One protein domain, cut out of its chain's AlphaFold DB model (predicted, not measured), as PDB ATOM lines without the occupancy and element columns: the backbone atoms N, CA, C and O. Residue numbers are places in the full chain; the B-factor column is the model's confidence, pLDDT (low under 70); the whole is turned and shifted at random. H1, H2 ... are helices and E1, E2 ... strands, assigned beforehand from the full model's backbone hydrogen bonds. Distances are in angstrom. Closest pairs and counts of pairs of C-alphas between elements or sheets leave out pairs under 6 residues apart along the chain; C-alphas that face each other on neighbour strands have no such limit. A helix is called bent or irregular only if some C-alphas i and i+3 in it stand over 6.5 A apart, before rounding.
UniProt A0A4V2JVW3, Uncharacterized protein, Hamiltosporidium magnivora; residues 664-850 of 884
ATOM      1  N   LEU A 664     189.376 163.713 145.691       80.38
ATOM      2  CA  LEU A 664     188.071 163.402 145.119       80.38
ATOM      3  C   LEU A 664     187.766 161.907 145.237       80.38
ATOM      4  O   LEU A 664     188.526 161.086 144.746       80.38
ATOM      5  N   VAL A 665     186.651 161.538 145.859       75.00
ATOM      6  CA  VAL A 665     186.193 160.150 145.976       75.00
ATOM      7  C   VAL A 665     185.449 159.733 144.719       75.00
ATOM      8  O   VAL A 665     184.528 160.418 144.268       75.00
ATOM      9  N   PHE A 666     185.848 158.578 144.199       77.19
ATOM     10  CA  PHE A 666     185.270 157.913 143.048       77.19
ATOM     11  C   PHE A 666     184.646 156.586 143.486       77.19
ATOM     12  O   PHE A 666     185.321 155.726 144.056       77.19
ATOM     13  N   PHE A 667     183.352 156.452 143.213       73.19
ATOM     14  CA  PHE A 667     182.548 155.245 143.365       73.19
ATOM     15  C   PHE A 667     181.448 155.300 142.300       73.19
ATOM     16  O   PHE A 667     180.497 156.072 142.425       73.19
ATOM     17  N   ASP A 668     181.653 154.587 141.190       71.94
ATOM     18  CA  ASP A 668     180.858 154.738 139.959       71.94
ATOM     19  C   ASP A 668     180.740 156.201 139.485       71.94
ATOM     20  O   ASP A 668     179.722 156.669 138.965       71.94
ATOM     21  N   SER A 669     181.842 156.930 139.658       79.69
ATOM     22  CA  SER A 669     181.987 158.343 139.317       79.69
ATOM     23  C   SER A 669     182.792 158.517 138.032       79.69
ATOM     24  O   SER A 669     183.502 157.613 137.595       79.69
ATOM     25  N   SER A 670     182.703 159.684 137.392       88.19
ATOM     26  CA  SER A 670     183.577 159.999 136.252       88.19
ATOM     27  C   SER A 670     183.796 161.494 136.068       88.19
ATOM     28  O   SER A 670     182.889 162.292 136.305       88.19
ATOM     29  N   ILE A 671     184.990 161.860 135.593       92.31
ATOM     30  CA  ILE A 671     185.276 163.190 135.035       92.31
ATOM     31  C   ILE A 671     185.468 163.036 133.537       92.31
ATOM     32  O   ILE A 671     186.233 162.183 133.096       92.31
ATOM     33  N   ILE A 672     184.778 163.853 132.756       93.69
ATOM     34  CA  ILE A 672     184.837 163.843 131.302       93.69
ATOM     35  C   ILE A 672     185.406 165.179 130.840       93.69
ATOM     36  O   ILE A 672     184.884 166.220 131.225       93.69
ATOM     37  N   ILE A 673     186.440 165.137 130.005       93.50
ATOM     38  CA  ILE A 673     187.005 166.292 129.306       93.50
ATOM     39  C   ILE A 673     186.726 166.110 127.811       93.50
ATOM     40  O   ILE A 673     187.194 165.130 127.224       93.50
ATOM     41  N   GLU A 674     185.972 167.022 127.194       91.12
ATOM     42  CA  GLU A 674     185.622 166.980 125.764       91.12
ATOM     43  C   GLU A 674     186.283 168.139 125.013       91.12
ATOM     44  O   GLU A 674     186.007 169.308 125.273       91.12
ATOM     45  N   ARG A 675     187.197 167.806 124.093       86.62
ATOM     46  CA  ARG A 675     187.919 168.754 123.232       86.62
ATOM     47  C   ARG A 675     188.734 168.001 122.186       86.62
ATOM     48  O   ARG A 675     189.305 166.965 122.501       86.62
ATOM     49  N   ARG A 676     188.862 168.525 120.961       84.81
ATOM     50  CA  ARG A 676     189.760 167.951 119.940       84.81
ATOM     51  C   ARG A 676     191.223 168.188 120.329       84.81
ATOM     52  O   ARG A 676     191.692 169.319 120.259       84.81
ATOM     53  N   MET A 677     191.942 167.131 120.699       84.44
ATOM     54  CA  MET A 677     193.290 167.216 121.266       84.44
ATOM     55  C   MET A 677     194.351 166.883 120.210       84.44
ATOM     56  O   MET A 677     194.448 165.745 119.756       84.44
ATOM     57  N   VAL A 678     195.178 167.864 119.831       84.50
ATOM     58  CA  VAL A 678     196.337 167.647 118.933       84.50
ATOM     59  C   VAL A 678     197.584 167.248 119.730       84.50
ATOM     60  O   VAL A 678     198.336 166.352 119.342       84.50
ATOM     61  N   SER A 679     197.770 167.884 120.886       90.00
ATOM     62  CA  SER A 679     198.790 167.550 121.876       90.00
ATOM     63  C   SER A 679     198.273 167.884 123.268       90.00
ATOM     64  O   SER A 679     197.681 168.949 123.443       90.00
ATOM     65  N   PHE A 680     198.519 167.023 124.253       93.56
ATOM     66  CA  PHE A 680     198.184 167.316 125.646       93.56
ATOM     67  C   PHE A 680     199.117 166.593 126.614       93.56
ATOM     68  O   PHE A 680     199.658 165.532 126.299       93.56
ATOM     69  N   CYS A 681     199.244 167.136 127.818       95.06
ATOM     70  CA  CYS A 681     199.790 166.427 128.967       95.06
ATOM     71  C   CYS A 681     198.703 166.270 130.029       95.06
ATOM     72  O   CYS A 681     197.851 167.145 130.187       95.06
ATOM     73  N   CYS A 682     198.720 165.154 130.753       95.44
ATOM     74  CA  CYS A 682     197.798 164.916 131.856       95.44
ATOM     75  C   CYS A 682     198.503 164.210 133.016       95.44
ATOM     76  O   CYS A 682     199.265 163.280 132.789       95.44
ATOM     77  N   TYR A 683     198.251 164.639 134.248       95.50
ATOM     78  CA  TYR A 683     198.837 164.093 135.469       95.50
ATOM     79  C   TYR A 683     197.723 163.798 136.456       95.50
ATOM     80  O   TYR A 683     196.931 164.687 136.759       95.50
ATOM     81  N   ILE A 684     197.651 162.568 136.950       95.00
ATOM     82  CA  ILE A 684     196.602 162.120 137.862       95.00
ATOM     83  C   ILE A 684     197.227 161.259 138.955       95.00
ATOM     84  O   ILE A 684     198.021 160.365 138.663       95.00
ATOM     85  N   ILE A 685     196.847 161.509 140.205       92.38
ATOM     86  CA  ILE A 685     197.262 160.692 141.349       92.38
ATOM     87  C   ILE A 685     196.034 159.974 141.905       92.38
ATOM     88  O   ILE A 685     195.106 160.620 142.390       92.38
ATOM     89  N   TYR A 686     196.046 158.645 141.835       90.00
ATOM     90  CA  TYR A 686     194.997 157.768 142.353       90.00
ATOM     91  C   TYR A 686     195.436 157.068 143.635       90.00
ATOM     92  O   TYR A 686     196.602 156.713 143.806       90.00
ATOM     93  N   PHE A 687     194.456 156.761 144.472       86.25
ATOM     94  CA  PHE A 687     194.563 155.938 145.663       86.25
ATOM     95  C   PHE A 687     193.453 154.897 145.653       86.25
ATOM     96  O   PHE A 687     192.289 155.211 145.890       86.25
ATOM     97  N   GLN A 688     193.814 153.663 145.329       81.62
ATOM     98  CA  GLN A 688     192.898 152.537 145.189       81.62
ATOM     99  C   GLN A 688     192.412 152.070 146.564       81.62
ATOM    100  O   GLN A 688     193.218 151.906 147.486       81.62
ATOM    101  N   THR A 689     191.116 151.782 146.688       73.44
ATOM    102  CA  THR A 689     190.561 151.097 147.870       73.44
ATOM    103  C   THR A 689     190.343 149.603 147.642       73.44
ATOM    104  O   THR A 689     190.294 148.851 148.610       73.44
ATOM    105  N   ASP A 690     190.242 149.168 146.383       73.62
ATOM    106  CA  ASP A 690     189.957 147.787 145.979       73.62
ATOM    107  C   ASP A 690     190.911 147.369 144.845       73.62
ATOM    108  O   ASP A 690     190.704 147.722 143.687       73.62
ATOM    109  N   VAL A 691     191.996 146.676 145.208       73.69
ATOM    110  CA  VAL A 691     193.107 146.305 144.303       73.69
ATOM    111  C   VAL A 691     192.770 145.075 143.440       73.69
ATOM    112  O   VAL A 691     193.407 144.824 142.410       73.69
ATOM    113  N   GLU A 692     191.777 144.288 143.856       75.38
ATOM    114  CA  GLU A 692     191.388 143.045 143.184       75.38
ATOM    115  C   GLU A 692     190.375 143.310 142.064       75.38
ATOM    116  O   GLU A 692     190.501 142.762 140.964       75.38
ATOM    117  N   ALA A 693     189.412 144.207 142.294       79.06
ATOM    118  CA  ALA A 693     188.417 144.558 141.290       79.06
ATOM    119  C   ALA A 693     189.023 145.170 140.011       79.06
ATOM    120  O   ALA A 693     190.112 145.741 139.989       79.06
ATOM    121  N   GLU A 694     188.274 145.064 138.912       86.25
ATOM    122  CA  GLU A 694     188.607 145.760 137.671       86.25
ATOM    123  C   GLU A 694     188.292 147.256 137.811       86.25
ATOM    124  O   GLU A 694     187.129 147.641 137.931       86.25
ATOM    125  N   GLN A 695     189.324 148.094 137.778       86.56
ATOM    126  CA  GLN A 695     189.232 149.541 137.925       86.56
ATOM    127  C   GLN A 695     189.732 150.242 136.659       86.56
ATOM    128  O   GLN A 695     190.898 150.089 136.288       86.56
ATOM    129  N   ASN A 696     188.901 151.057 136.002       90.00
ATOM    130  CA  ASN A 696     189.383 151.864 134.877       90.00
ATOM    131  C   ASN A 696     189.944 153.188 135.384       90.00
ATOM    132  O   ASN A 696     189.238 153.978 136.009       90.00
ATOM    133  N   LEU A 697     191.206 153.455 135.062       91.31
ATOM    134  CA  LEU A 697     191.857 154.712 135.412       91.31
ATOM    135  C   LEU A 697     191.458 155.788 134.405       91.31
ATOM    136  O   LEU A 697     190.965 156.851 134.776       91.31
ATOM    137  N   ILE A 698     191.622 155.500 133.114       94.75
ATOM    138  CA  ILE A 698     191.362 156.471 132.054       94.75
ATOM    139  C   ILE A 698     190.880 155.801 130.767       94.75
ATOM    140  O   ILE A 698     191.401 154.762 130.364       94.75
ATOM    141  N   SER A 699     189.918 156.422 130.090       94.56
ATOM    142  CA  SER A 699     189.462 156.051 128.750       94.56
ATOM    143  C   SER A 699     189.652 157.214 127.784       94.56
ATOM    144  O   SER A 699     189.231 158.336 128.052       94.56
ATOM    145  N   LEU A 700     190.265 156.934 126.640       93.94
ATOM    146  CA  LEU A 700     190.555 157.884 125.573       93.94
ATOM    147  C   LEU A 700     189.683 157.545 124.368       93.94
ATOM    148  O   LEU A 700     189.744 156.431 123.849       93.94
ATOM    149  N   TYR A 701     188.882 158.508 123.934       92.25
ATOM    150  CA  TYR A 701     188.004 158.404 122.777       92.25
ATOM    151  C   TYR A 701     188.668 159.129 121.612       92.25
ATOM    152  O   TYR A 701     188.782 160.355 121.628       92.25
ATOM    153  N   GLY A 702     189.128 158.360 120.629       86.88
ATOM    154  CA  GLY A 702     189.600 158.872 119.346       86.88
ATOM    155  C   GLY A 702     189.101 157.998 118.202       86.88
ATOM    156  O   GLY A 702     187.950 157.564 118.216       86.88
ATOM    157  N   ASN A 703     189.975 157.678 117.248       85.31
ATOM    158  CA  ASN A 703     189.685 156.702 116.190       85.31
ATOM    159  C   ASN A 703     189.263 155.321 116.737       85.31
ATOM    160  O   ASN A 703     188.483 154.611 116.110       85.31
ATOM    161  N   LEU A 704     189.773 154.960 117.914       87.25
ATOM    162  CA  LEU A 704     189.403 153.795 118.710       87.25
ATOM    163  C   LEU A 704     189.173 154.246 120.154       87.25
ATOM    164  O   LEU A 704     189.810 155.197 120.618       87.25
ATOM    165  N   ILE A 705     188.319 153.538 120.893       90.62
ATOM    166  CA  ILE A 705     188.184 153.766 122.336       90.62
ATOM    167  C   ILE A 705     189.252 152.927 123.029       90.62
ATOM    168  O   ILE A 705     189.227 151.700 122.957       90.62
ATOM    169  N   THR A 706     190.208 153.581 123.684       91.62
ATOM    170  CA  THR A 706     191.254 152.912 124.465       91.62
ATOM    171  C   THR A 706     191.033 153.166 125.950       91.62
ATOM    172  O   THR A 706     191.156 154.302 126.398       91.62
ATOM    173  N   THR A 707     190.765 152.119 126.723       93.06
ATOM    174  CA  THR A 707     190.646 152.173 128.186       93.06
ATOM    175  C   THR A 707     191.869 151.546 128.837       93.06
ATOM    176  O   THR A 707     192.300 150.465 128.449       93.06
ATOM    177  N   ILE A 708     192.427 152.224 129.830       92.19
ATOM    178  CA  ILE A 708     193.572 151.783 130.619       92.19
ATOM    179  C   ILE A 708     193.084 151.605 132.052       92.19
ATOM    180  O   ILE A 708     192.483 152.516 132.628       92.19
ATOM    181  N   GLY A 709     193.334 150.433 132.624       90.19
ATOM    182  CA  GLY A 709     192.850 150.085 133.953       90.19
ATOM    183  C   GLY A 709     193.696 149.023 134.636       90.19
ATOM    184  O   GLY A 709     194.666 148.518 134.070       90.19
ATOM    185  N   LEU A 710     193.321 148.696 135.865       86.88
ATOM    186  CA  LEU A 710     193.946 147.669 136.690       86.88
ATOM    187  C   LEU A 710     192.933 146.580 137.026       86.88
ATOM    188  O   LEU A 710     191.771 146.872 137.276       86.88
ATOM    189  N   LYS A 711     193.370 145.324 137.032       85.31
ATOM    190  CA  LYS A 711     192.575 144.182 137.494       85.31
ATOM    191  C   LYS A 711     193.493 143.199 138.194       85.31
ATOM    192  O   LYS A 711     194.494 142.803 137.596       85.31
ATOM    193  N   ASN A 712     193.180 142.806 139.428       79.12
ATOM    194  CA  ASN A 712     194.076 141.987 140.253       79.12
ATOM    195  C   ASN A 712     195.510 142.549 140.285       79.12
ATOM    196  O   ASN A 712     196.466 141.826 139.999       79.12
ATOM    197  N   ALA A 713     195.654 143.857 140.528       74.50
ATOM    198  CA  ALA A 713     196.934 144.578 140.485       74.50
ATOM    199  C   ALA A 713     197.705 144.531 139.141       74.50
ATOM    200  O   ALA A 713     198.863 144.947 139.086       74.50
ATOM    201  N   ARG A 714     197.106 144.039 138.045       83.06
ATOM    202  CA  ARG A 714     197.740 143.980 136.718       83.06
ATOM    203  C   ARG A 714     197.184 145.041 135.790       83.06
ATOM    204  O   ARG A 714     195.970 145.208 135.679       83.06
ATOM    205  N   LEU A 715     198.086 145.726 135.095       87.44
ATOM    206  CA  LEU A 715     197.733 146.758 134.133       87.44
ATOM    207  C   LEU A 715     197.176 146.132 132.854       87.44
ATOM    208  O   LEU A 715     197.811 145.268 132.246       87.44
ATOM    209  N   PHE A 716     196.012 146.601 132.421       89.81
ATOM    210  CA  PHE A 716     195.404 146.210 131.159       89.81
ATOM    211  C   PHE A 716     195.113 147.423 130.278       89.81
ATOM    212  O   PHE A 716     194.907 148.549 130.737       89.81
ATOM    213  N   ARG A 717     195.043 147.150 128.979       91.38
ATOM    214  CA  ARG A 717     194.547 148.042 127.944       91.38
ATOM    215  C   ARG A 717     193.401 147.356 127.219       91.38
ATOM    216  O   ARG A 717     193.596 146.306 126.621       91.38
ATOM    217  N   LYS A 718     192.228 147.971 127.232       91.69
ATOM    218  CA  LYS A 718     191.077 147.579 126.419       91.69
ATOM    219  C   LYS A 718     190.978 148.481 125.203       91.69
ATOM    220  O   LYS A 718     191.053 149.699 125.346       91.69
ATOM    221  N   ILE A 719     190.826 147.899 124.022       90.19
ATOM    222  CA  ILE A 719     190.635 148.616 122.762       90.19
ATOM    223  C   ILE A 719     189.283 148.190 122.198       90.19
ATOM    224  O   ILE A 719     189.058 147.006 121.961       90.19
ATOM    225  N   GLN A 720     188.385 149.148 121.994       88.88
ATOM    226  CA  GLN A 720     187.076 148.915 121.387       88.88
ATOM    227  C   GLN A 720     186.994 149.594 120.017       88.88
ATOM    228  O   GLN A 720     187.290 150.786 119.876       88.88
ATOM    229  N   ASN A 721     186.550 148.826 119.018       82.62
ATOM    230  CA  ASN A 721     186.239 149.286 117.665       82.62
ATOM    231  C   ASN A 721     184.805 148.866 117.295       82.62
ATOM    232  O   ASN A 721     184.567 147.777 116.764       82.62
ATOM    233  N   GLY A 722     183.816 149.692 117.639       75.06
ATOM    234  CA  GLY A 722     182.405 149.352 117.438       75.06
ATOM    235  C   GLY A 722     181.965 148.159 118.298       75.06
ATOM    236  O   GLY A 722     181.785 148.311 119.501       75.06
ATOM    237  N   LYS A 723     181.761 146.982 117.686       68.56
ATOM    238  CA  LYS A 723     181.320 145.749 118.379       68.56
ATOM    239  C   LYS A 723     182.462 144.830 118.831       68.56
ATOM    240  O   LYS A 723     182.195 143.859 119.531       68.56
ATOM    241  N   GLN A 724     183.698 145.078 118.399       72.56
ATOM    242  CA  GLN A 724     184.855 144.261 118.772       72.56
ATOM    243  C   GLN A 724     185.596 144.905 119.947       72.56
ATOM    244  O   GLN A 724     185.890 146.100 119.908       72.56
ATOM    245  N   GLU A 725     185.891 144.106 120.975       84.56
ATOM    246  CA  GLU A 725     186.674 144.495 122.151       84.56
ATOM    247  C   GLU A 725     187.874 143.555 122.296       84.56
ATOM    248  O   GLU A 725     187.717 142.336 122.347       84.56
ATOM    249  N   GLU A 726     189.069 144.130 122.382       87.31
ATOM    250  CA  GLU A 726     190.314 143.417 122.653       87.31
ATOM    251  C   GLU A 726     190.887 143.888 123.995       87.31
ATOM    252  O   GLU A 726     190.999 145.092 124.234       87.31
ATOM    253  N   THR A 727     191.254 142.958 124.883       86.25
ATOM    254  CA  THR A 727     191.917 143.265 126.162       86.25
ATOM    255  C   THR A 727     193.350 142.742 126.143       86.25
ATOM    256  O   THR A 727     193.571 141.540 126.027       86.25
ATOM    257  N   ILE A 728     194.318 143.638 126.308       85.25
ATOM    258  CA  ILE A 728     195.755 143.355 126.315       85.25
ATOM    259  C   ILE A 728     196.289 143.608 127.727       85.25
ATOM    260  O   ILE A 728     196.104 144.696 128.271       85.25
ATOM    261  N   LEU A 729     196.978 142.637 128.325       82.06
ATOM    262  CA  LEU A 729     197.724 142.855 129.569       82.06
ATOM    263  C   LEU A 729     199.053 143.545 129.247       82.06
ATOM    264  O   LEU A 729     199.802 143.085 128.390       82.06
ATOM    265  N   LEU A 730     199.320 144.669 129.911       79.12
ATOM    266  CA  LEU A 730     200.487 145.517 129.658       79.12
ATOM    267  C   LEU A 730     201.687 145.176 130.552       79.12
ATOM    268  O   LEU A 730     202.807 145.548 130.218       79.12
ATOM    269  N   ASP A 731     201.464 144.482 131.671       69.81
ATOM    270  CA  ASP A 731     202.513 144.073 132.608       69.81
ATOM    271  C   ASP A 731     202.314 142.615 133.070       69.81
ATOM    272  O   ASP A 731     201.181 142.135 133.177       69.81
ATOM    273  N   GLN A 732     203.423 141.914 133.336       53.47
ATOM    274  CA  GLN A 732     203.453 140.607 134.012       53.47
ATOM    275  C   GLN A 732     203.745 140.734 135.522       53.47
ATOM    276  O   GLN A 732     203.558 139.764 136.258       53.47
ATOM    277  N   GLY A 733     204.185 141.908 135.988       55.81
ATOM    278  CA  GLY A 733     204.416 142.233 137.393       55.81
ATOM    279  C   GLY A 733     203.132 142.517 138.182       55.81
ATOM    280  O   GLY A 733     202.086 142.851 137.627       55.81
ATOM    281  N   ASN A 734     203.213 142.374 139.509       57.12
ATOM    282  CA  ASN A 734     202.124 142.725 140.420       57.12
ATOM    283  C   ASN A 734     202.284 144.177 140.892       57.12
ATOM    284  O   ASN A 734     203.185 144.479 141.675       57.12
ATOM    285  N   ASN A 735     201.389 145.068 140.469       60.94
ATOM    286  CA  ASN A 735     201.381 146.471 140.874       60.94
ATOM    287  C   ASN A 735     200.479 146.651 142.110       60.94
ATOM    288  O   ASN A 735     199.398 147.231 142.046       60.94
ATOM    289  N   HIS A 736     200.914 146.105 143.251       63.38
ATOM    290  CA  HIS A 736     200.160 146.117 144.522       63.38
ATOM    291  C   HIS A 736     200.115 147.491 145.213       63.38
ATOM    292  O   HIS A 736     199.672 147.610 146.356       63.38
ATOM    293  N   SER A 737     200.605 148.544 144.557       71.56
ATOM    294  CA  SER A 737     200.626 149.876 145.148       71.56
ATOM    295  C   SER A 737     199.215 150.443 145.249       71.56
ATOM    296  O   SER A 737     198.546 150.665 144.239       71.56
ATOM    297  N   LYS A 738     198.797 150.783 146.473       78.31
ATOM    298  CA  LYS A 738     197.569 151.555 146.705       78.31
ATOM    299  C   LYS A 738     197.616 152.916 146.013       78.31
ATOM    300  O   LYS A 738     196.575 153.401 145.597       78.31
ATOM    301  N   LYS A 739     198.798 153.522 145.858       87.19
ATOM    302  CA  LYS A 739     198.988 154.797 145.154       87.19
ATOM    303  C   LYS A 739     199.398 154.563 143.698       87.19
ATOM    304  O   LYS A 739     200.329 153.800 143.433       87.19
ATOM    305  N   ILE A 740     198.746 155.244 142.763       88.12
ATOM    306  CA  ILE A 740     199.089 155.222 141.338       88.12
ATOM    307  C   ILE A 740     199.331 156.650 140.864       88.12
ATOM    308  O   ILE A 740     198.418 157.471 140.841       88.12
ATOM    309  N   ASN A 741     200.545 156.917 140.407       90.19
ATOM    310  CA  ASN A 741     200.893 158.141 139.707       90.19
ATOM    311  C   ASN A 741     200.782 157.880 138.204       90.19
ATOM    312  O   ASN A 741     201.611 157.173 137.629       90.19
ATOM    313  N   LEU A 742     199.753 158.442 137.579       92.81
ATOM    314  CA  LEU A 742     199.506 158.370 136.145       92.81
ATOM    315  C   LEU A 742     199.959 159.675 135.488       92.81
ATOM    316  O   LEU A 742     199.469 160.744 135.846       92.81
ATOM    317  N   SER A 743     200.842 159.602 134.499       94.12
ATOM    318  CA  SER A 743     201.176 160.740 133.638       94.12
ATOM    319  C   SER A 743     200.985 160.363 132.172       94.12
ATOM    320  O   SER A 743     201.370 159.279 131.745       94.12
ATOM    321  N   LEU A 744     200.425 161.259 131.374       93.50
ATOM    322  CA  LEU A 744     200.200 161.090 129.944       93.50
ATOM    323  C   LEU A 744     200.859 162.245 129.200       93.50
ATOM    324  O   LEU A 744     200.739 163.396 129.611       93.50
ATOM    325  N   SER A 745     201.508 161.933 128.086       94.00
ATOM    326  CA  SER A 745     201.982 162.903 127.102       94.00
ATOM    327  C   SER A 745     201.529 162.444 125.730       94.00
ATOM    328  O   SER A 745     201.986 161.414 125.233       94.00
ATOM    329  N   TYR A 746     200.651 163.211 125.106       93.00
ATOM    330  CA  TYR A 746     200.167 162.975 123.760       93.00
ATOM    331  C   TYR A 746     200.735 164.014 122.802       93.00
ATOM    332  O   TYR A 746     200.610 165.216 123.038       93.00
ATOM    333  N   ASN A 747     201.331 163.555 121.706       90.38
ATOM    334  CA  ASN A 747     201.760 164.420 120.617       90.38
ATOM    335  C   ASN A 747     201.655 163.670 119.287       90.38
ATOM    336  O   ASN A 747     202.259 162.608 119.128       90.38
ATOM    337  N   SER A 748     200.919 164.239 118.329       80.62
ATOM    338  CA  SER A 748     200.922 163.798 116.926       80.62
ATOM    339  C   SER A 748     200.666 162.293 116.752       80.62
ATOM    340  O   SER A 748     201.425 161.586 116.094       80.62
ATOM    341  N   GLY A 749     199.615 161.770 117.390       84.44
ATOM    342  CA  GLY A 749     199.237 160.359 117.261       84.44
ATOM    343  C   GLY A 749     199.971 159.390 118.198       84.44
ATOM    344  O   GLY A 749     199.612 158.213 118.270       84.44
ATOM    345  N   ILE A 750     200.983 159.862 118.931       89.50
ATOM    346  CA  ILE A 750     201.754 159.061 119.885       89.50
ATOM    347  C   ILE A 750     201.340 159.441 121.304       89.50
ATOM    348  O   ILE A 750     201.494 160.588 121.718       89.50
ATOM    349  N   LEU A 751     200.872 158.454 122.065       91.19
ATOM    350  CA  LEU A 751     200.593 158.579 123.490       91.19
ATOM    351  C   LEU A 751     201.688 157.880 124.295       91.19
ATOM    352  O   LEU A 751     201.879 156.668 124.189       91.19
ATOM    353  N   LEU A 752     202.384 158.644 125.127       92.12
ATOM    354  CA  LEU A 752     203.263 158.128 126.167       92.12
ATOM    355  C   LEU A 752     202.491 158.098 127.483       92.12
ATOM    356  O   LEU A 752     201.982 159.124 127.925       92.12
ATOM    357  N   LEU A 753     202.413 156.923 128.091       91.00
ATOM    358  CA  LEU A 753     201.790 156.687 129.387       91.00
ATOM    359  C   LEU A 753     202.888 156.351 130.394       91.00
ATOM    360  O   LEU A 753     203.711 155.482 130.130       91.00
ATOM    361  N   TYR A 754     202.873 156.996 131.547       89.81
ATOM    362  CA  TYR A 754     203.733 156.695 132.677       89.81
ATOM    363  C   TYR A 754     202.853 156.271 133.846       89.81
ATOM    364  O   TYR A 754     201.962 157.020 134.240       89.81
ATOM    365  N   ILE A 755     203.091 155.082 134.393       87.81
ATOM    366  CA  ILE A 755     202.428 154.594 135.605       87.81
ATOM    367  C   ILE A 755     203.508 154.232 136.606       87.81
ATOM    368  O   ILE A 755     204.294 153.329 136.335       87.81
ATOM    369  N   ASN A 756     203.547 154.933 137.744       82.12
ATOM    370  CA  ASN A 756     204.561 154.726 138.785       82.12
ATOM    371  C   ASN A 756     205.980 154.628 138.183       82.12
ATOM    372  O   ASN A 756     206.718 153.699 138.476       82.12
ATOM    373  N   GLU A 757     206.310 155.568 137.287       75.31
ATOM    374  CA  GLU A 757     207.587 155.681 136.548       75.31
ATOM    375  C   GLU A 757     207.802 154.691 135.387       75.31
ATOM    376  O   GLU A 757     208.653 154.934 134.530       75.31
ATOM    377  N   ILE A 758     206.981 153.643 135.258       83.56
ATOM    378  CA  ILE A 758     207.045 152.712 134.122       83.56
ATOM    379  C   ILE A 758     206.406 153.349 132.889       83.56
ATOM    380  O   ILE A 758     205.260 153.800 132.924       83.56
ATOM    381  N   LYS A 759     207.147 153.365 131.778       88.94
ATOM    382  CA  LYS A 759     206.747 154.003 130.522       88.94
ATOM    383  C   LYS A 759     206.171 152.999 129.523       88.94
ATOM    384  O   LYS A 759     206.838 152.043 129.140       88.94
ATOM    385  N   TYR A 760     204.999 153.314 128.985       88.75
ATOM    386  CA  TYR A 760     204.356 152.625 127.871       88.75
ATOM    387  C   TYR A 760     204.127 153.589 126.706       88.75
ATOM    388  O   TYR A 760     203.952 154.795 126.892       88.75
ATOM    389  N   LYS A 761     204.127 153.059 125.481       90.19
ATOM    390  CA  LYS A 761     203.917 153.834 124.252       90.19
ATOM    391  C   LYS A 761     202.781 153.225 123.443       90.19
ATOM    392  O   LYS A 761     202.819 152.039 123.124       90.19
ATOM    393  N   PHE A 762     201.814 154.054 123.060       88.19
ATOM    394  CA  PHE A 762     200.665 153.664 122.246       88.19
ATOM    395  C   PHE A 762     200.499 154.595 121.045       88.19
ATOM    396  O   PHE A 762     200.882 155.763 121.091       88.19
ATOM    397  N   TYR A 763     199.888 154.072 119.984       88.44
ATOM    398  CA  TYR A 763     199.469 154.848 118.820       88.44
ATOM    399  C   TYR A 763     197.946 154.998 118.849       88.44
ATOM    400  O   TYR A 763     197.227 153.999 118.908       88.44
ATOM    401  N   ILE A 764     197.471 156.242 118.868       87.06
ATOM    402  CA  ILE A 764     196.051 156.612 118.915       87.06
ATOM    403  C   ILE A 764     195.877 157.981 118.252       87.06
ATOM    404  O   ILE A 764     196.658 158.897 118.497       87.06
ATOM    405  N   THR A 765     194.872 158.138 117.395       86.56
ATOM    406  CA  THR A 765     194.663 159.377 116.620       86.56
ATOM    407  C   THR A 765     193.284 159.965 116.893       86.56
ATOM    408  O   THR A 765     192.406 159.266 117.397       86.56
ATOM    409  N   ASP A 766     193.121 161.256 116.604       85.31
ATOM    410  CA  ASP A 766     191.854 161.990 116.715       85.31
ATOM    411  C   ASP A 766     191.186 161.936 118.097       85.31
ATOM    412  O   ASP A 766     189.962 161.869 118.198       85.31
ATOM    413  N   ILE A 767     191.976 161.991 119.178       90.50
ATOM    414  CA  ILE A 767     191.424 162.045 120.537       90.50
ATOM    415  C   ILE A 767     190.569 163.308 120.682       90.50
ATOM    416  O   ILE A 767     191.064 164.426 120.537       90.50
ATOM    417  N   ASN A 768     189.287 163.130 120.991       90.50
ATOM    418  CA  ASN A 768     188.337 164.223 121.197       90.50
ATOM    419  C   ASN A 768     187.679 164.214 122.584       90.50
ATOM    420  O   ASN A 768     187.000 165.173 122.952       90.50
ATOM    421  N   LYS A 769     187.864 163.137 123.352       93.44
ATOM    422  CA  LYS A 769     187.261 162.980 124.672       93.44
ATOM    423  C   LYS A 769     188.105 162.083 125.569       93.44
ATOM    424  O   LYS A 769     188.655 161.070 125.137       93.44
ATOM    425  N   LEU A 770     188.179 162.457 126.838       94.56
ATOM    426  CA  LEU A 770     188.932 161.767 127.876       94.56
ATOM    427  C   LEU A 770     188.008 161.555 129.079       94.56
ATOM    428  O   LEU A 770     187.382 162.499 129.552       94.56
ATOM    429  N   ILE A 771     187.888 160.314 129.549       94.12
ATOM    430  CA  ILE A 771     187.094 159.948 130.727       94.12
ATOM    431  C   ILE A 771     188.036 159.434 131.810       94.12
ATOM    432  O   ILE A 771     188.799 158.505 131.572       94.12
ATOM    433  N   ILE A 772     187.959 160.015 132.998       94.12
ATOM    434  CA  ILE A 772     188.788 159.702 134.162       94.12
ATOM    435  C   ILE A 772     187.929 158.972 135.192       94.12
ATOM    436  O   ILE A 772     186.836 159.436 135.525       94.12
ATOM    437  N   GLY A 773     188.435 157.849 135.703       84.00
ATOM    438  CA  GLY A 773     187.931 157.174 136.900       84.00
ATOM    439  C   GLY A 773     186.596 156.432 136.767       84.00
ATOM    440  O   GLY A 773     185.995 156.089 137.779       84.00
ATOM    441  N   LYS A 774     186.111 156.153 135.551       84.69
ATOM    442  CA  LYS A 774     184.855 155.405 135.355       84.69
ATOM    443  C   LYS A 774     184.976 153.970 135.897       84.69
ATOM    444  O   LYS A 774     185.729 153.179 135.338       84.69
ATOM    445  N   ASN A 775     184.201 153.611 136.920       83.38
ATOM    446  CA  ASN A 775     184.304 152.352 137.691       83.38
ATOM    447  C   ASN A 775     185.570 152.251 138.568       83.38
ATOM    448  O   ASN A 775     185.903 151.176 139.064       83.38
ATOM    449  N   PHE A 776     186.312 153.344 138.747       85.75
ATOM    450  CA  PHE A 776     187.381 153.394 139.738       85.75
ATOM    451  C   PHE A 776     186.762 153.486 141.136       85.75
ATOM    452  O   PHE A 776     185.832 154.267 141.349       85.75
ATOM    453  N   LYS A 777     187.283 152.698 142.084       80.69
ATOM    454  CA  LYS A 777     186.913 152.770 143.502       80.69
ATOM    455  C   LYS A 777     188.116 153.261 144.295       80.69
ATOM    456  O   LYS A 777     189.108 152.537 144.447       80.69
ATOM    457  N   GLY A 778     188.040 154.500 144.763       80.88
ATOM    458  CA  GLY A 778     189.128 155.103 145.517       80.88
ATOM    459  C   GLY A 778     189.108 156.622 145.525       80.88
ATOM    460  O   GLY A 778     188.067 157.246 145.329       80.88
ATOM    461  N   ILE A 779     190.274 157.221 145.763       83.94
ATOM    462  CA  ILE A 779     190.455 158.671 145.866       83.94
ATOM    463  C   ILE A 779     191.398 159.153 144.766       83.94
ATOM    464  O   ILE A 779     192.450 158.565 144.544       83.94
ATOM    465  N   VAL A 780     191.045 160.235 144.087       88.75
ATOM    466  CA  VAL A 780     191.906 160.964 143.157       88.75
ATOM    467  C   VAL A 780     192.321 162.262 143.829       88.75
ATOM    468  O   VAL A 780     191.491 163.153 143.993       88.75
ATOM    469  N   SER A 781     193.581 162.393 144.243       87.31
ATOM    470  CA  SER A 781     194.007 163.597 144.976       87.31
ATOM    471  C   SER A 781     194.102 164.824 144.078       87.31
ATOM    472  O   SER A 781     193.780 165.931 144.504       87.31
ATOM    473  N   LYS A 782     194.499 164.635 142.816       91.31
ATOM    474  CA  LYS A 782     194.570 165.708 141.824       91.31
ATOM    475  C   LYS A 782     194.528 165.191 140.390       91.31
ATOM    476  O   LYS A 782     194.971 164.075 140.111       91.31
ATOM    477  N   ILE A 783     194.100 166.060 139.484       94.81
ATOM    478  CA  ILE A 783     194.183 165.936 138.029       94.81
ATOM    479  C   ILE A 783     194.722 167.263 137.492       94.81
ATOM    480  O   ILE A 783     194.189 168.321 137.795       94.81
ATOM    481  N   LEU A 784     195.762 167.232 136.674       95.56
ATOM    482  CA  LEU A 784     196.212 168.366 135.870       95.56
ATOM    483  C   LEU A 784     196.130 167.941 134.409       95.56
ATOM    484  O   LEU A 784     196.633 166.880 134.061       95.56
ATOM    485  N   TRP A 785     195.521 168.745 133.553       95.31
ATOM    486  CA  TRP A 785     195.453 168.515 132.115       95.31
ATOM    487  C   TRP A 785     195.752 169.821 131.383       95.31
ATOM    488  O   TRP A 785     195.278 170.871 131.802       95.31
ATOM    489  N   TYR A 786     196.534 169.791 130.307       94.12
ATOM    490  CA  TYR A 786     196.779 170.981 129.489       94.12
ATOM    491  C   TYR A 786     197.222 170.656 128.065       94.12
ATOM    492  O   TYR A 786     197.856 169.632 127.807       94.12
ATOM    493  N   GLU A 787     196.943 171.572 127.140       89.12
ATOM    494  CA  GLU A 787     197.342 171.500 125.735       89.12
ATOM    495  C   GLU A 787     198.755 172.049 125.550       89.12
ATOM    496  O   GLU A 787     198.958 173.200 125.188       89.12
ATOM    497  N   TYR A 788     199.775 171.249 125.828       82.00
ATOM    498  CA  TYR A 788     201.156 171.604 125.504       82.00
ATOM    499  C   TYR A 788     202.010 170.338 125.487       82.00
ATOM    500  O   TYR A 788     201.754 169.405 126.247       82.00
ATOM    501  N   TYR A 789     203.033 170.291 124.634       71.19
ATOM    502  CA  TYR A 789     203.926 169.130 124.518       71.19
ATOM    503  C   TYR A 789     205.042 169.114 125.577       71.19
ATOM    504  O   TYR A 789     205.787 168.138 125.664       71.19
ATOM    505  N   GLY A 790     205.189 170.187 126.363       79.25
ATOM    506  CA  GLY A 790     206.174 170.297 127.440       79.25
ATOM    507  C   GLY A 790     205.826 169.409 128.629       79.25
ATOM    508  O   GLY A 790     205.354 169.893 129.658       79.25
ATOM    509  N   PHE A 791     206.042 168.107 128.471       86.00
ATOM    510  CA  PHE A 791     205.868 167.120 129.525       86.00
ATOM    511  C   PHE A 791     206.941 167.289 130.605       86.00
ATOM    512  O   PHE A 791     208.139 167.237 130.326       86.00
ATOM    513  N   LYS A 792     206.498 167.439 131.852       87.62
ATOM    514  CA  LYS A 792     207.337 167.614 133.037       87.62
ATOM    515  C   LYS A 792     206.908 166.647 134.137       87.62
ATOM    516  O   LYS A 792     205.812 166.762 134.674       87.62
ATOM    517  N   MET A 793     207.756 165.675 134.479       85.12
ATOM    518  CA  MET A 793     207.403 164.654 135.481       85.12
ATOM    519  C   MET A 793     207.264 165.238 136.899       85.12
ATOM    520  O   MET A 793     206.479 164.726 137.691       85.12
ATOM    521  N   GLU A 794     207.951 166.352 137.180       87.00
ATOM    522  CA  GLU A 794     207.840 167.147 138.418       87.00
ATOM    523  C   GLU A 794     206.398 167.568 138.745       87.00
ATOM    524  O   GLU A 794     206.033 167.680 139.913       87.00
ATOM    525  N   TYR A 795     205.529 167.694 137.736       88.62
ATOM    526  CA  TYR A 795     204.116 168.004 137.946       88.62
ATOM    527  C   TYR A 795     203.333 166.829 138.547       88.62
ATOM    528  O   TYR A 795     202.217 167.021 139.014       88.62
ATOM    529  N   ASN A 796     203.877 165.611 138.632       86.25
ATOM    530  CA  ASN A 796     203.194 164.475 139.262       86.25
ATOM    531  C   ASN A 796     203.540 164.281 140.754       86.25
ATOM    532  O   ASN A 796     203.634 163.154 141.232       86.25
ATOM    533  N   ILE A 797     203.740 165.377 141.497       85.12
ATOM    534  CA  ILE A 797     204.029 165.352 142.942       85.12
ATOM    535  C   ILE A 797     202.810 165.702 143.806       85.12
ATOM    536  O   ILE A 797     202.000 166.558 143.453       85.12
ATOM    537  N   GLU A 798     202.674 165.067 144.963       79.06
ATOM    538  CA  GLU A 798     201.625 165.372 145.937       79.06
ATOM    539  C   GLU A 798     202.152 166.363 146.983       79.06
ATOM    540  O   GLU A 798     202.948 165.999 147.845       79.06
ATOM    541  N   ILE A 799     201.735 167.625 146.876       74.81
ATOM    542  CA  ILE A 799     202.053 168.708 147.818       74.81
ATOM    543  C   ILE A 799     200.798 169.565 148.053       74.81
ATOM    544  O   ILE A 799     199.869 169.501 147.242       74.81
ATOM    545  N   PRO A 800     200.746 170.380 149.127       67.56
ATOM    546  CA  PRO A 800     199.594 171.236 149.407       67.56
ATOM    547  C   PRO A 800     199.235 172.149 148.228       67.56
ATOM    548  O   PRO A 800     200.123 172.701 147.577       67.56
ATOM    549  N   ARG A 801     197.932 172.358 147.991       69.19
ATOM    550  CA  ARG A 801     197.391 173.120 146.848       69.19
ATOM    551  C   ARG A 801     198.046 174.488 146.648       69.19
ATOM    552  O   ARG A 801     198.415 174.828 145.528       69.19
ATOM    553  N   SER A 802     198.186 175.276 147.717       66.81
ATOM    554  CA  SER A 802     198.783 176.620 147.660       66.81
ATOM    555  C   SER A 802     200.221 176.579 147.153       66.81
ATOM    556  O   SER A 802     200.600 177.356 146.282       66.81
ATOM    557  N   ARG A 803     200.999 175.614 147.645       69.88
ATOM    558  CA  ARG A 803     202.374 175.391 147.212       69.88
ATOM    559  C   ARG A 803     202.439 174.857 145.782       69.88
ATOM    560  O   ARG A 803     203.235 175.347 145.001       69.88
ATOM    561  N   TYR A 804     201.561 173.924 145.409       80.44
ATOM    562  CA  TYR A 804     201.474 173.413 144.036       80.44
ATOM    563  C   TYR A 804     201.184 174.519 143.015       80.44
ATOM    564  O   TYR A 804     201.721 174.512 141.905       80.44
ATOM    565  N   PHE A 805     200.352 175.490 143.397       76.44
ATOM    566  CA  PHE A 805     200.071 176.645 142.559       76.44
ATOM    567  C   PHE A 805     201.316 177.509 142.325       76.44
ATOM    568  O   PHE A 805     201.634 177.810 141.175       76.44
ATOM    569  N   ILE A 806     202.018 177.857 143.409       69.75
ATOM    570  CA  ILE A 806     203.236 178.677 143.373       69.75
ATOM    571  C   ILE A 806     204.338 177.970 142.581       69.75
ATOM    572  O   ILE A 806     204.914 178.561 141.675       69.75
ATOM    573  N   ASP A 807     204.593 176.701 142.902       78.75
ATOM    574  CA  ASP A 807     205.744 175.966 142.382       78.75
ATOM    575  C   ASP A 807     205.550 175.551 140.908       78.75
ATOM    576  O   ASP A 807     206.532 175.422 140.179       78.75
ATOM    577  N   PHE A 808     204.305 175.336 140.443       86.62
ATOM    578  CA  PHE A 808     204.056 174.750 139.115       86.62
ATOM    579  C   PHE A 808     202.985 175.442 138.269       86.62
ATOM    580  O   PHE A 808     203.200 175.647 137.072       86.62
ATOM    581  N   LEU A 809     201.815 175.760 138.835       86.06
ATOM    582  CA  LEU A 809     200.681 176.221 138.022       86.06
ATOM    583  C   LEU A 809     200.860 177.652 137.510       86.06
ATOM    584  O   LEU A 809     200.494 177.897 136.368       86.06
ATOM    585  N   SER A 810     201.440 178.563 138.299       81.31
ATOM    586  CA  SER A 810     201.619 179.977 137.916       81.31
ATOM    587  C   SER A 810     202.417 180.133 136.614       81.31
ATOM    588  O   SER A 810     202.017 180.865 135.706       81.31
ATOM    589  N   ASP A 811     203.520 179.397 136.467       84.81
ATOM    590  CA  ASP A 811     204.339 179.456 135.253       84.81
ATOM    591  C   ASP A 811     203.695 178.731 134.071       84.81
ATOM    592  O   ASP A 811     203.756 179.209 132.936       84.81
ATOM    593  N   LEU A 812     203.028 177.606 134.331       87.50
ATOM    594  CA  LEU A 812     202.281 176.884 133.307       87.50
ATOM    595  C   LEU A 812     201.126 177.734 132.755       87.50
ATOM    596  O   LEU A 812     200.934 177.784 131.543       87.50
ATOM    597  N   GLU A 813     200.398 178.443 133.618       89.62
ATOM    598  CA  GLU A 813     199.324 179.372 133.252       89.62
ATOM    599  C   GLU A 813     199.835 180.438 132.274       89.62
ATOM    600  O   GLU A 813     199.262 180.626 131.202       89.62
ATOM    601  N   LYS A 814     200.982 181.066 132.572       81.94
ATOM    602  CA  LYS A 814     201.614 182.058 131.681       81.94
ATOM    603  C   LYS A 814     201.922 181.474 130.301       81.94
ATOM    604  O   LYS A 814     201.637 182.113 129.289       81.94
ATOM    605  N   ILE A 815     202.485 180.263 130.256       84.88
ATOM    606  CA  ILE A 815     202.812 179.567 129.002       84.88
ATOM    607  C   ILE A 815     201.540 179.276 128.200       84.88
ATOM    608  O   ILE A 815     201.517 179.471 126.983       84.88
ATOM    609  N   LEU A 816     200.479 178.812 128.859       86.50
ATOM    610  CA  LEU A 816     199.222 178.463 128.198       86.50
ATOM    611  C   LEU A 816     198.474 179.701 127.698       86.50
ATOM    612  O   LEU A 816     197.973 179.680 126.576       86.50
ATOM    613  N   ILE A 817     198.456 180.792 128.471       82.31
ATOM    614  CA  ILE A 817     197.879 182.077 128.052       82.31
ATOM    615  C   ILE A 817     198.629 182.629 126.834       82.31
ATOM    616  O   ILE A 817     197.990 182.993 125.850       82.31
ATOM    617  N   PHE A 818     199.967 182.642 126.864       81.44
ATOM    618  CA  PHE A 818     200.784 183.135 125.750       81.44
ATOM    619  C   PHE A 818     200.520 182.368 124.446       81.44
ATOM    620  O   PHE A 818     200.422 182.972 123.381       81.44
ATOM    621  N   ASN A 819     200.364 181.045 124.534       81.38
ATOM    622  CA  ASN A 819     200.101 180.189 123.374       81.38
ATOM    623  C   ASN A 819     198.604 180.039 123.037       81.38
ATOM    624  O   ASN A 819     198.266 179.354 122.076       81.38
ATOM    625  N   ASN A 820     197.701 180.658 123.807       82.19
ATOM    626  CA  ASN A 820     196.246 180.493 123.694       82.19
ATOM    627  C   ASN A 820     195.776 179.018 123.758       82.19
ATOM    628  O   ASN A 820     194.879 178.577 123.036       82.19
ATOM    629  N   HIS A 821     196.407 178.239 124.630       89.00
ATOM    630  CA  HIS A 821     196.158 176.812 124.822       89.00
ATOM    631  C   HIS A 821     195.272 176.563 126.043       89.00
ATOM    632  O   HIS A 821     195.370 177.291 127.029       89.00
ATOM    633  N   ALA A 822     194.415 175.539 126.014       90.19
ATOM    634  CA  ALA A 822     193.567 175.204 127.160       90.19
ATOM    635  C   ALA A 822     194.352 174.461 128.253       90.19
ATOM    636  O   ALA A 822     195.259 173.677 127.974       90.19
ATOM    637  N   GLY A 823     193.970 174.662 129.511       92.50
ATOM    638  CA  GLY A 823     194.495 173.882 130.624       92.50
ATOM    639  C   GLY A 823     193.598 173.954 131.842       92.50
ATOM    640  O   GLY A 823     192.870 174.925 132.036       92.50
ATOM    641  N   VAL A 824     193.634 172.901 132.647       93.50
ATOM    642  CA  VAL A 824     192.786 172.749 133.814       93.50
ATOM    643  C   VAL A 824     193.454 171.924 134.911       93.50
ATOM    644  O   VAL A 824     194.076 170.895 134.657       93.50
ATOM    645  N   TYR A 825     193.293 172.367 136.149       93.12
ATOM    646  CA  TYR A 825     193.705 171.669 137.358       93.12
ATOM    647  C   TYR A 825     192.478 171.348 138.221       93.12
ATOM    648  O   TYR A 825     191.630 172.205 138.434       93.12
ATOM    649  N   ILE A 826     192.360 170.116 138.705       90.06
ATOM    650  CA  ILE A 826     191.201 169.601 139.435       90.06
ATOM    651  C   ILE A 826     191.692 168.811 140.652       90.06
ATOM    652  O   ILE A 826     192.154 167.683 140.539       90.06
ATOM    653  N   ASP A 827     191.572 169.402 141.828       83.69
ATOM    654  CA  ASP A 827     191.805 168.796 143.153       83.69
ATOM    655  C   ASP A 827     190.537 168.840 144.031       83.69
ATOM    656  O   ASP A 827     190.475 168.345 145.155       83.69
ATOM    657  N   THR A 828     189.515 169.509 143.513       75.69
ATOM    658  CA  THR A 828     188.256 169.845 144.155       75.69
ATOM    659  C   THR A 828     187.145 169.715 143.119       75.69
ATOM    660  O   THR A 828     187.403 169.497 141.937       75.69
ATOM    661  N   LEU A 829     185.889 169.833 143.549       72.19
ATOM    662  CA  LEU A 829     184.737 169.736 142.644       72.19
ATOM    663  C   LEU A 829     184.677 170.878 141.616       72.19
ATOM    664  O   LEU A 829     183.802 170.875 140.754       72.19
ATOM    665  N   THR A 830     185.584 171.855 141.712       71.00
ATOM    666  CA  THR A 830     185.657 173.003 140.820       71.00
ATOM    667  C   THR A 830     187.007 173.125 140.137       71.00
ATOM    668  O   THR A 830     188.020 173.428 140.770       71.00
ATOM    669  N   PRO A 831     187.026 172.865 138.820       83.00
ATOM    670  CA  PRO A 831     188.235 172.976 138.038       83.00
ATOM    671  C   PRO A 831     188.810 174.392 138.069       83.00
ATOM    672  O   PRO A 831     188.099 175.377 137.885       83.00
ATOM    673  N   TYR A 832     190.118 174.486 138.247       82.81
ATOM    674  CA  TYR A 832     190.887 175.691 138.009       82.81
ATOM    675  C   TYR A 832     191.342 175.739 136.552       82.81
ATOM    676  O   TYR A 832     192.189 174.945 136.148       82.81
ATOM    677  N   PHE A 833     190.795 176.660 135.761       87.19
ATOM    678  CA  PHE A 833     191.196 176.847 134.368       87.19
ATOM    679  C   PHE A 833     192.449 177.725 134.279       87.19
ATOM    680  O   PHE A 833     192.471 178.835 134.798       87.19
ATOM    681  N   LEU A 834     193.479 177.221 133.599       87.19
ATOM    682  CA  LEU A 834     194.790 177.864 133.440       87.19
ATOM    683  C   LEU A 834     194.842 178.857 132.267       87.19
ATOM    684  O   LEU A 834     195.875 179.455 131.988       87.19
ATOM    685  N   SER A 835     193.761 178.990 131.507       84.06
ATOM    686  CA  SER A 835     193.648 179.985 130.447       84.06
ATOM    687  C   SER A 835     192.182 180.264 130.141       84.06
ATOM    688  O   SER A 835     191.286 179.522 130.545       84.06
ATOM    689  N   SER A 836     191.925 181.332 129.388       75.88
ATOM    690  CA  SER A 836     190.593 181.652 128.867       75.88
ATOM    691  C   SER A 836     190.178 180.784 127.672       75.88
ATOM    692  O   SER A 836     189.092 180.985 127.128       75.88
ATOM    693  N   CYS A 837     191.032 179.861 127.217       79.00
ATOM    694  CA  CYS A 837     190.724 178.995 126.086       79.00
ATOM    695  C   CYS A 837     189.666 177.956 126.517       79.00
ATOM    696  O   CYS A 837     189.886 177.235 127.491       79.00
ATOM    697  N   PRO A 838     188.507 177.878 125.837       79.38
ATOM    698  CA  PRO A 838     187.339 177.149 126.335       79.38
ATOM    699  C   PRO A 838     187.562 175.635 126.385       79.38
ATOM    700  O   PRO A 838     188.066 175.048 125.436       79.38
ATOM    701  N   ILE A 839     187.142 174.967 127.453       85.44
ATOM    702  CA  ILE A 839     187.242 173.509 127.591       85.44
ATOM    703  C   ILE A 839     186.016 172.975 128.330       85.44
ATOM    704  O   ILE A 839     185.648 173.499 129.382       85.44
ATOM    705  N   ASP A 840     185.400 171.928 127.784       87.31
ATOM    706  CA  ASP A 840     184.194 171.339 128.356       87.31
ATOM    707  C   ASP A 840     184.563 170.224 129.339       87.31
ATOM    708  O   ASP A 840     185.250 169.259 128.987       87.31
ATOM    709  N   ILE A 841     184.113 170.373 130.589       89.12
ATOM    710  CA  ILE A 841     184.380 169.431 131.680       89.12
ATOM    711  C   ILE A 841     183.074 169.064 132.372       89.12
ATOM    712  O   ILE A 841     182.338 169.933 132.836       89.12
ATOM    713  N   TYR A 842     182.827 167.763 132.506       89.06
ATOM    714  CA  TYR A 842     181.654 167.213 133.179       89.06
ATOM    715  C   TYR A 842     182.088 166.304 134.327       89.06
ATOM    716  O   TYR A 842     182.948 165.445 134.145       89.06
ATOM    717  N   MET A 843     181.489 166.469 135.504       84.25
ATOM    718  CA  MET A 843     181.755 165.642 136.685       84.25
ATOM    719  C   MET A 843     180.478 164.937 137.130       84.25
ATOM    720  O   MET A 843     179.467 165.593 137.362       84.25
ATOM    721  N   ASN A 844     180.538 163.616 137.294       78.62
ATOM    722  CA  ASN A 844     179.393 162.784 137.664       78.62
ATOM    723  C   ASN A 844     179.694 161.992 138.942       78.62
ATOM    724  O   ASN A 844     180.681 161.258 138.972       78.62
ATOM    725  N   ASN A 845     178.823 162.095 139.954       68.25
ATOM    726  CA  ASN A 845     178.871 161.337 141.217       68.25
ATOM    727  C   ASN A 845     180.184 161.458 142.017       68.25
ATOM    728  O   ASN A 845     180.603 160.494 142.648       68.25
ATOM    729  N   ILE A 846     180.858 162.611 141.990       66.38
ATOM    730  CA  ILE A 846     182.138 162.819 142.694       66.38
ATOM    731  C   ILE A 846     181.908 163.536 144.023       66.38
ATOM    732  O   ILE A 846     181.173 164.522 144.078       66.38
ATOM    733  N   TYR A 847     182.597 163.081 145.069       64.06
ATOM    734  CA  TYR A 847     182.604 163.693 146.405       64.06
ATOM    735  C   TYR A 847     184.030 164.094 146.797       64.06
ATOM    736  O   TYR A 847     184.974 163.666 146.146       64.06
ATOM    737  N   LYS A 848     184.226 164.906 147.842       67.19
ATOM    738  CA  LYS A 848     185.571 165.267 148.328       67.19
ATOM    739  C   LYS A 848     185.830 164.699 149.725       67.19
ATOM    740  O   LYS A 848     185.085 165.009 150.649       67.19
ATOM    741  N   ASN A 849     186.917 163.941 149.863       62.38
ATOM    742  CA  ASN A 849     187.466 163.466 151.127       62.38
ATOM    743  C   ASN A 849     188.390 164.535 151.725       62.38
ATOM    744  O   ASN A 849     189.401 164.899 151.121       62.38
ATOM    745  N   SER A 850     188.035 165.029 152.907       58.72
ATOM    746  CA  SER A 850     188.826 165.953 153.726       58.72
ATOM    747  C   SER A 850     189.309 165.205 154.969       58.72
ATOM    748  O   SER A 850     188.475 164.635 155.677       58.72
TER     749      SER A 850
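Overview. This is residues 664 to 850 of the 884 residues of an uncharacterized protein of Hamiltosporidium magnivora (UniProt A0A4V2JVW3). What does one see first? Two twisted sheets stand partly face to face as a sandwich, their strands nearly aligned at 16 degrees, and H2 covers E12 and E13 of the larger sheet, with short H1 on the same face. What builds it? The larger, branched sheet holds E1, E3, E8, E9, E10, E12, E13 and E15; the other runs E7 E6 E5 E4 E11 E2 E14, and both are antiparallel. The printed part has 187 residues with 15 named strands and 2 named helices, in the order E1 to E12, H1, H2, E13 to E15: mostly strand. How large is it? It is compact, with a radius of gyration of the C-alphas of 15.6 A, and spans 41 by 37 by 29 A.

Arrangement. How is the larger sheet joined? E12, residues 778 to 786, has E3, residues 679 to 688, on one side, N 683 to O 784 2.8 A, and on the other side E1, residues 664 to 666, N 664 to O 780 2.8 A, and E13, residues 823 to 826, N 783 to O 826 2.7 A. E15, residues 847 to 849, is E1's neighbour, N 665 to O 847 2.7 A. Beside E3, N 682 to O 744 2.9 A, begins a meander of successive hairpins, E8, residues 739 to 747, E9, residues 750 to 755, and E10, residues 758 to 763, with N 743 to O 754 2.8 A and N 753 to O 760 2.9 A. And the other sheet? E4, residues 695 to 701, E5, residues 705 to 711, E6, residues 714 to 721, and E7, residues 724 to 729, form a meander, each strand the antiparallel neighbour of the one before; N 700 to O 706, N 707 to O 718 and N 719 to O 726 are each 2.8 A. E11, residues 769 to 772, E2, residues 670 to 674, and E14, residues 840 to 844, follow beside E4; N 699 to O 771, N 673 to O 770 and N 672 to O 842 are each 2.8 A. Where are the helices? H2, residues 801 to 819, is on the larger sheet at a height of 9.6 A, along E13 at 5 degrees on the local plane, fitted to just 6 C-alphas; their closest C-alphas, of Leu 816 and Gly 823, are 7.0 A apart. It is irregular, C-alphas 807 and 810 being 7.3 A apart, and 13 of its 15 O i to N i+4 pairs are within hydrogen-bond range. H1, residues 793 to 796, too short for such a pair, is only just over E3, with 3 of its C-alphas falling on it; the closest C-alphas, of Tyr 683 and Asn 796, are 5.8 A apart.

Along the chain. Where do the strands begin and end? E1 begins at C-alpha 664, (188.071, 163.402, 145.119), and E15 ends at C-alpha 849, (187.466, 163.466, 151.127). Which elements are long? From first to last C-alpha E3 measures 28.3 A, E8 26.5 A, H2 24.7 A and E12 23.8 A.

Size, cuts and confidence. Is it whole? The printed part has no cut; the link E13 to E14, residues 827 to 839, is long. Where is confidence low? The pLDDT is under 70 at residues 723, 731 to 736, 800 to 803, 806 and 845 to 850.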